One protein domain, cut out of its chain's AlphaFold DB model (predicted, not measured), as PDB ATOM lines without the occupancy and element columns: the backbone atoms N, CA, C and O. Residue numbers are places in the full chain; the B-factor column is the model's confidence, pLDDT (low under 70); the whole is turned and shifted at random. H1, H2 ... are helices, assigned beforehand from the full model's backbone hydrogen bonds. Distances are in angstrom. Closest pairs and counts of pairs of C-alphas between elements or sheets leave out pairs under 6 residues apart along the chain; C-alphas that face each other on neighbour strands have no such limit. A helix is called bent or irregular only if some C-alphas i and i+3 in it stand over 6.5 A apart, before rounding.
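What this domain is: This is residues 22 to 80 of the 83 residues of an uncharacterized protein of Paracoccus versutus (UniProt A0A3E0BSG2). Three helices make an open T with an angled stem: H1 is the crossbar, the beginning of H2 meets it partway along its length, and H2 and then H3 lead away from it, making a corner with each other at residue 65. Residues 55 to 80, most of H2 and the whole of H3, stick out free of H1, and the link between H1 and H2 folds back from the end of H1. The printed part has 59 residues with three named helices, H1, H2 and H3 in that order, and no named strand; the class is all helix. The whole is extended, with a radius of gyration of the C-alphas of 16.5 A, and flat, spanning 49 by 30 by 16 A.

Where its parts are: Begin at Pro 22, just before H1, which holds residues 23 to 39. Find C-alpha 23 at (157.927, 142.440, 141.502); from there H1 runs 24.7 A to C-alpha 39 at (141.148, 141.447, 159.640). Next comes a short link of 10 residues, and then H2, residues 50 to 64, with 21.0 A from first to last C-alpha. H2 is irregular, but only just: C-alphas 52 and 55 are 6.6 A apart. After Asp 65 look for H3, residues 66 to 80, which runs 21.6 A and ends with C-alpha 80 at (122.299, 131.216, 120.018).

How they stand to each other: Look first at Leu 29 and Pro 50, the closest C-alphas of H1 and H2, 5.3 A apart. Here the two helices touch, H1 with residues 26 to 33 alone and H2 with residues 50 to 53 alone. Their lines are about perpendicular, at 86 degrees. At the other end of H2, the tight link of one residue leads to H3. H2 and H3 only just touch, with 3 pairs of C-alphas within 8 A, and touch only at the corner; the closest C-alphas are those of Leu 62 and Phe 68, 6.9 A apart. Their lines are about perpendicular, at 76 degrees. H1 and H3 are apart. In the backbones of H1 and H3 every O i to N i+4 pair is within hydrogen-bond range; in H2 it is 9 of 11.

The domain as a whole: The two C-alphas farthest apart are those of Pro 44, in the link between H1 and H2, and Gln 78, in H3, at 49.7 A. Residues 39 to 44 stand free, as do residues 55 to 80. The printed part has no cut and no long link. The mean pLDDT of the printed part is 87.4; look for values under 70 at residues 40 to 45 and at residue 80.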
ATOM      1  N   PRO A  22     154.928 141.657 137.827       98.19
ATOM      2  CA  PRO A  22     155.905 142.643 138.257       98.19
ATOM      3  C   PRO A  22     156.216 142.478 139.749       98.19
ATOM      4  O   PRO A  22     155.319 142.256 140.567       98.19
ATOM      5  N   ALA A  23     157.488 142.634 140.121       97.75
ATOM      6  CA  ALA A  23     157.927 142.440 141.502       97.75
ATOM      7  C   ALA A  23     157.221 143.375 142.501       97.75
ATOM      8  O   ALA A  23     157.052 143.006 143.662       97.75
ATOM      9  N   SER A  24     156.819 144.574 142.069       98.12
ATOM     10  CA  SER A  24     156.012 145.503 142.870       98.12
ATOM     11  C   SER A  24     154.626 144.930 143.163       98.12
ATOM     12  O   SER A  24     154.248 144.820 144.323       98.12
ATOM     13  N   LEU A  25     153.923 144.457 142.132       97.12
ATOM     14  CA  LEU A  25     152.585 143.888 142.280       97.12
ATOM     15  C   LEU A  25     152.584 142.644 143.176       97.12
ATOM     16  O   LEU A  25     151.684 142.477 143.994       97.12
ATOM     17  N   HIS A  26     153.602 141.785 143.074       97.25
ATOM     18  CA  HIS A  26     153.736 140.648 143.987       97.25
ATOM     19  C   HIS A  26     153.849 141.103 145.452       97.25
ATOM     20  O   HIS A  26     153.170 140.550 146.315       97.25
ATOM     21  N   ARG A  27     154.680 142.117 145.741       97.56
ATOM     22  CA  ARG A  27     154.832 142.662 147.104       97.56
ATOM     23  C   ARG A  27     153.520 143.238 147.632       97.56
ATOM     24  O   ARG A  27     153.163 142.949 148.771       97.56
ATOM     25  N   ASP A  28     152.793 143.978 146.801       97.94
ATOM     26  CA  ASP A  28     151.507 144.564 147.184       97.94
ATOM     27  C   ASP A  28     150.459 143.481 147.484       97.94
ATOM     28  O   ASP A  28     149.736 143.575 148.476       97.94
ATOM     29  N   LEU A  29     150.410 142.408 146.685       96.38
ATOM     30  CA  LEU A  29     149.518 141.271 146.936       96.38
ATOM     31  C   LEU A  29     149.888 140.511 148.215       96.38
ATOM     32  O   LEU A  29     148.991 140.092 148.947       96.38
ATOM     33  N   THR A  30     151.181 140.354 148.509       95.69
ATOM     34  CA  THR A  30     151.635 139.766 149.778       95.69
ATOM     35  C   THR A  30     151.161 140.607 150.958       95.69
ATOM     36  O   THR A  30     150.510 140.078 151.859       95.69
ATOM     37  N   LEU A  31     151.394 141.922 150.923       95.69
ATOM     38  CA  LEU A  31     150.963 142.832 151.986       95.69
ATOM     39  C   LEU A  31     149.436 142.833 152.154       95.69
ATOM     40  O   LEU A  31     148.932 142.803 153.278       95.69
ATOM     41  N   TYR A  32     148.687 142.831 151.049       95.25
ATOM     42  CA  TYR A  32     147.229 142.731 151.078       95.25
ATOM     43  C   TYR A  32     146.773 141.444 151.774       95.25
ATOM     44  O   TYR A  32     145.890 141.478 152.630       95.25
ATOM     45  N   GLY A  33     147.392 140.312 151.439       93.31
ATOM     46  CA  GLY A  33     147.096 139.013 152.033       93.31
ATOM     47  C   GLY A  33     147.374 138.945 153.534       93.31
ATOM     48  O   GLY A  33     146.587 138.366 154.288       93.31
ATOM     49  N   GLU A  34     148.452 139.581 153.987       92.00
ATOM     50  CA  GLU A  34     148.757 139.737 155.409       92.00
ATOM     51  C   GLU A  34     147.713 140.593 156.135       92.00
ATOM     52  O   GLU A  34     147.212 140.202 157.189       92.00
ATOM     53  N   LEU A  35     147.363 141.758 155.576       91.06
ATOM     54  CA  LEU A  35     146.349 142.652 156.144       91.06
ATOM     55  C   LEU A  35     144.982 141.970 156.218       91.06
ATOM     56  O   LEU A  35     144.277 142.097 157.222       91.06
ATOM     57  N   LEU A  36     144.628 141.207 155.185       88.50
ATOM     58  CA  LEU A  36     143.386 140.452 155.132       88.50
ATOM     59  C   LEU A  36     143.335 139.376 156.226       88.50
ATOM     60  O   LEU A  36     142.330 139.271 156.925       88.50
ATOM     61  N   GLY A  37     144.429 138.635 156.429       85.31
ATOM     62  CA  GLY A  37     144.541 137.630 157.496       85.31
ATOM     63  C   GLY A  37     144.462 138.221 158.908       85.31
ATOM     64  O   GLY A  37     143.964 137.568 159.822       85.31
ATOM     65  N   ARG A  38     144.883 139.480 159.091       80.81
ATOM     66  CA  ARG A  38     144.728 140.221 160.358       80.81
ATOM     67  C   ARG A  38     143.290 140.679 160.628       80.81
ATOM     68  O   ARG A  38     142.940 140.907 161.779       80.81
ATOM     69  N   SER A  39     142.480 140.824 159.579       70.62
ATOM     70  CA  SER A  39     141.148 141.447 159.640       70.62
ATOM     71  C   SER A  39     139.987 140.438 159.649       70.62
ATOM     72  O   SER A  39     138.834 140.831 159.813       70.62
ATOM     73  N   GLY A  40     140.259 139.147 159.421       62.44
ATOM     74  CA  GLY A  40     139.239 138.110 159.256       62.44
ATOM     75  C   GLY A  40     138.719 137.506 160.567       62.44
ATOM     76  O   GLY A  40     139.477 137.226 161.490       62.44
ATOM     77  N   THR A  41     137.422 137.188 160.603       56.00
ATOM     78  CA  THR A  41     136.705 136.501 161.701       56.00
ATOM     79  C   THR A  41     137.056 135.008 161.857       56.00
ATOM     80  O   THR A  41     136.380 134.290 162.589       56.00
ATOM     81  N   GLY A  42     138.076 134.512 161.147       52.44
ATOM     82  CA  GLY A  42     138.395 133.085 160.984       52.44
ATOM     83  C   GLY A  42     139.469 132.528 161.922       52.44
ATOM     84  O   GLY A  42     139.929 131.409 161.714       52.44
ATOM     85  N   GLY A  43     139.873 133.289 162.939       52.84
ATOM     86  CA  GLY A  43     140.926 132.895 163.874       52.84
ATOM     87  C   GLY A  43     142.320 133.416 163.489       52.84
ATOM     88  O   GLY A  43     142.523 133.916 162.383       52.84
ATOM     89  N   PRO A  44     143.280 133.372 164.427       53.25
ATOM     90  CA  PRO A  44     144.465 134.224 164.393       53.25
ATOM     91  C   PRO A  44     145.429 133.908 163.237       53.25
ATOM     92  O   PRO A  44     145.986 132.817 163.157       53.25
ATOM     93  N   GLY A  45     145.731 134.917 162.416       58.22
ATOM     94  CA  GLY A  45     147.120 135.224 162.051       58.22
ATOM     95  C   GLY A  45     147.729 134.596 160.795       58.22
ATOM     96  O   GLY A  45     148.889 134.888 160.510       58.22
ATOM     97  N   ALA A  46     147.012 133.788 160.012       70.75
ATOM     98  CA  ALA A  46     147.579 133.254 158.771       70.75
ATOM     99  C   ALA A  46     147.384 134.235 157.601       70.75
ATOM    100  O   ALA A  46     146.263 134.465 157.145       70.75
ATOM    101  N   ALA A  47     148.485 134.802 157.101       83.12
ATOM    102  CA  ALA A  47     148.481 135.605 155.882       83.12
ATOM    103  C   ALA A  47     147.906 134.801 154.702       83.12
ATOM    104  O   ALA A  47     148.240 133.629 154.504       83.12
ATOM    105  N   VAL A  48     147.052 135.434 153.898       90.75
ATOM    106  CA  VAL A  48     146.520 134.814 152.680       90.75
ATOM    107  C   VAL A  48     147.579 134.921 151.577       90.75
ATOM    108  O   VAL A  48     147.966 136.032 151.229       90.75
ATOM    109  N   PRO A  49     148.070 133.812 150.998       92.19
ATOM    110  CA  PRO A  49     149.107 133.883 149.973       92.19
ATOM    111  C   PRO A  49     148.570 134.528 148.679       92.19
ATOM    112  O   PRO A  49     147.404 134.291 148.334       92.19
ATOM    113  N   PRO A  50     149.399 135.274 147.917       93.62
ATOM    114  CA  PRO A  50     148.975 136.005 146.718       93.62
ATOM    115  C   PRO A  50     148.153 135.182 145.722       93.62
ATOM    116  O   PRO A  50     147.138 135.647 145.211       93.62
ATOM    117  N   GLN A  51     148.529 133.924 145.488       92.38
ATOM    118  CA  GLN A  51     147.869 133.039 144.526       92.38
ATOM    119  C   GLN A  51     146.405 132.760 144.895       92.38
ATOM    120  O   GLN A  51     145.569 132.590 144.011       92.38
ATOM    121  N   LYS A  52     146.075 132.742 146.194       92.25
ATOM    122  CA  LYS A  52     144.697 132.555 146.671       92.25
ATOM    123  C   LYS A  52     143.850 133.824 146.559       92.25
ATOM    124  O   LYS A  52     142.631 133.732 146.660       92.25
ATOM    125  N   LEU A  53     144.468 134.984 146.333       93.56
ATOM    126  CA  LEU A  53     143.768 136.251 146.108       93.56
ATOM    127  C   LEU A  53     143.346 136.424 144.646       93.56
ATOM    128  O   LEU A  53     142.293 136.998 144.384       93.56
ATOM    129  N   VAL A  54     144.143 135.917 143.697       93.88
ATOM    130  CA  VAL A  54     143.967 136.183 142.257       93.88
ATOM    131  C   VAL A  54     142.576 135.785 141.767       93.88
ATOM    132  O   VAL A  54     141.881 136.605 141.175       93.88
ATOM    133  N   VAL A  55     142.145 134.551 142.037       93.31
ATOM    134  CA  VAL A  55     140.846 134.040 141.566       93.31
ATOM    135  C   VAL A  55     139.669 134.883 142.088       93.31
ATOM    136  O   VAL A  55     138.969 135.461 141.255       93.31
ATOM    137  N   PRO A  56     139.466 135.059 143.411       94.31
ATOM    138  CA  PRO A  56     138.334 135.846 143.908       94.31
ATOM    139  C   PRO A  56     138.410 137.330 143.520       94.31
ATOM    140  O   PRO A  56     137.374 137.975 143.338       94.31
ATOM    141  N   MET A  57     139.611 137.900 143.352       95.81
ATOM    142  CA  MET A  57     139.762 139.264 142.836       95.81
ATOM    143  C   MET A  57     139.281 139.383 141.385       95.81
ATOM    144  O   MET A  57     138.543 140.319 141.073       95.81
ATOM    145  N   LEU A  58     139.649 138.441 140.512       95.88
ATOM    146  CA  LEU A  58     139.212 138.423 139.111       95.88
ATOM    147  C   LEU A  58     137.707 138.174 138.985       95.88
ATOM    148  O   LEU A  58     137.039 138.854 138.204       95.88
ATOM    149  N   GLU A  59     137.154 137.254 139.776       95.44
ATOM    150  CA  GLU A  59     135.709 137.015 139.831       95.44
ATOM    151  C   GLU A  59     134.956 138.288 140.210       95.44
ATOM    152  O   GLU A  59     134.018 138.691 139.520       95.44
ATOM    153  N   ARG A  60     135.401 138.968 141.273       95.50
ATOM    154  CA  ARG A  60     134.784 140.214 141.732       95.50
ATOM    155  C   ARG A  60     134.927 141.334 140.707       95.50
ATOM    156  O   ARG A  60     133.964 142.069 140.494       95.50
ATOM    157  N   PHE A  61     136.084 141.447 140.057       96.75
ATOM    158  CA  PHE A  61     136.306 142.408 138.980       96.75
ATOM    159  C   PHE A  61     135.290 142.201 137.850       96.75
ATOM    160  O   PHE A  61     134.499 143.104 137.571       96.75
ATOM    161  N   LEU A  62     135.222 140.989 137.289       95.88
ATOM    162  CA  LEU A  62     134.309 140.650 136.192       95.88
ATOM    163  C   LEU A  62     132.835 140.796 136.582       95.88
ATOM    164  O   LEU A  62     132.028 141.246 135.770       95.88
ATOM    165  N   ALA A  63     132.470 140.425 137.812       95.06
ATOM    166  CA  ALA A  63     131.107 140.567 138.315       95.06
ATOM    167  C   ALA A  63     130.688 142.038 138.470       95.06
ATOM    168  O   ALA A  63     129.521 142.373 138.263       95.06
ATOM    169  N   SER A  64     131.627 142.916 138.832       96.12
ATOM    170  CA  SER A  64     131.363 144.346 139.023       96.12
ATOM    171  C   SER A  64     131.370 145.158 137.721       96.12
ATOM    172  O   SER A  64     130.767 146.234 137.665       96.12
ATOM    173  N   ASP A  65     132.002 144.648 136.662       97.44
ATOM    174  CA  ASP A  65     132.108 145.334 135.377       97.44
ATOM    175  C   ASP A  65     130.793 145.250 134.575       97.44
ATOM    176  O   ASP A  65     130.466 144.265 133.903       97.44
ATOM    177  N   ARG A  66     130.022 146.344 134.608       96.12
ATOM    178  CA  ARG A  66     128.761 146.475 133.858       96.12
ATOM    179  C   ARG A  66     128.962 146.464 132.340       96.12
ATOM    180  O   ARG A  66     128.071 146.001 131.621       96.12
ATOM    181  N   GLY A  67     130.087 146.989 131.853       96.75
ATOM    182  CA  GLY A  67     130.430 147.012 130.432       96.75
ATOM    183  C   GLY A  67     130.654 145.595 129.922       96.75
ATOM    184  O   GLY A  67     130.002 145.169 128.963       96.75
ATOM    185  N   PHE A  68     131.465 144.827 130.649       95.75
ATOM    186  CA  PHE A  68     131.651 143.402 130.407       95.75
ATOM    187  C   PHE A  68     130.327 142.636 130.473       95.75
ATOM    188  O   PHE A  68     130.000 141.881 129.557       95.75
ATOM    189  N   ALA A  69     129.503 142.876 131.499       94.69
ATOM    190  CA  ALA A  69     128.210 142.209 131.637       94.69
ATOM    191  C   ALA A  69     127.277 142.467 130.438       94.69
ATOM    192  O   ALA A  69     126.581 141.553 129.990       94.69
ATOM    193  N   LYS A  70     127.256 143.694 129.894       93.56
ATOM    194  CA  LYS A  70     126.476 144.038 128.693       93.56
ATOM    195  C   LYS A  70     126.997 143.306 127.456       93.56
ATOM    196  O   LYS A  70     126.197 142.686 126.757       93.56
ATOM    197  N   ALA A  71     128.308 143.326 127.222       94.50
ATOM    198  CA  ALA A  71     128.934 142.650 126.085       94.50
ATOM    199  C   ALA A  71     128.771 141.118 126.147       94.50
ATOM    200  O   ALA A  71     128.477 140.470 125.145       94.50
ATOM    201  N   LYS A  72     128.873 140.518 127.340       91.31
ATOM    202  CA  LYS A  72     128.672 139.075 127.537       91.31
ATOM    203  C   LYS A  72     127.271 138.627 127.101       91.31
ATOM    204  O   LYS A  72     127.135 137.571 126.485       91.31
ATOM    205  N   ARG A  73     126.235 139.433 127.375       88.50
ATOM    206  CA  ARG A  73     124.856 139.143 126.939       88.50
ATOM    207  C   ARG A  73     124.694 139.211 125.423       88.50
ATOM    208  O   ARG A  73     124.052 138.328 124.865       88.50
ATOM    209  N   SER A  74     125.283 140.208 124.758       88.75
ATOM    210  CA  SER A  74     125.181 140.326 123.296       88.75
ATOM    211  C   SER A  74     125.882 139.172 122.579       88.75
ATOM    212  O   SER A  74     125.306 138.583 121.670       88.75
ATOM    213  N   VAL A  75     127.074 138.774 123.037       87.69
ATOM    214  CA  VAL A  75     127.792 137.611 122.479       87.69
ATOM    215  C   VAL A  75     127.007 136.312 122.695       87.69
ATOM    216  O   VAL A  75     126.937 135.480 121.793       87.69
ATOM    217  N   GLY A  76     126.393 136.136 123.870       80.75
ATOM    218  CA  GLY A  76     125.550 134.975 124.165       80.75
ATOM    219  C   GLY A  76     124.338 134.867 123.236       80.75
ATOM    220  O   GLY A  76     124.107 133.802 122.670       80.75
ATOM    221  N   ALA A  77     123.621 135.973 123.022       74.31
ATOM    222  CA  ALA A  77     122.488 136.026 122.098       74.31
ATOM    223  C   ALA A  77     122.904 135.701 120.652       74.31
ATOM    224  O   ALA A  77     122.218 134.962 119.952       74.31
ATOM    225  N   GLN A  78     124.069 136.189 120.220       74.06
ATOM    226  CA  GLN A  78     124.559 135.974 118.859       74.06
ATOM    227  C   GLN A  78     125.030 134.536 118.605       74.06
ATOM    228  O   GLN A  78     124.848 134.009 117.513       74.06
ATOM    229  N   ARG A  79     125.585 133.864 119.622       75.31
ATOM    230  CA  ARG A  79     125.916 132.432 119.546       75.31
ATOM    231  C   ARG A  79     124.678 131.543 119.453       75.31
ATOM    232  O   ARG A  79     124.745 130.515 118.796       75.31
ATOM    233  N   GLN A  80     123.575 131.938 120.087       66.69
ATOM    234  CA  GLN A  80     122.299 131.216 120.018       66.69
ATOM    235  C   GLN A  80     121.566 131.434 118.689       66.69
ATOM    236  O   GLN A  80     120.819 130.566 118.270       66.69
TER     237      GLN A  80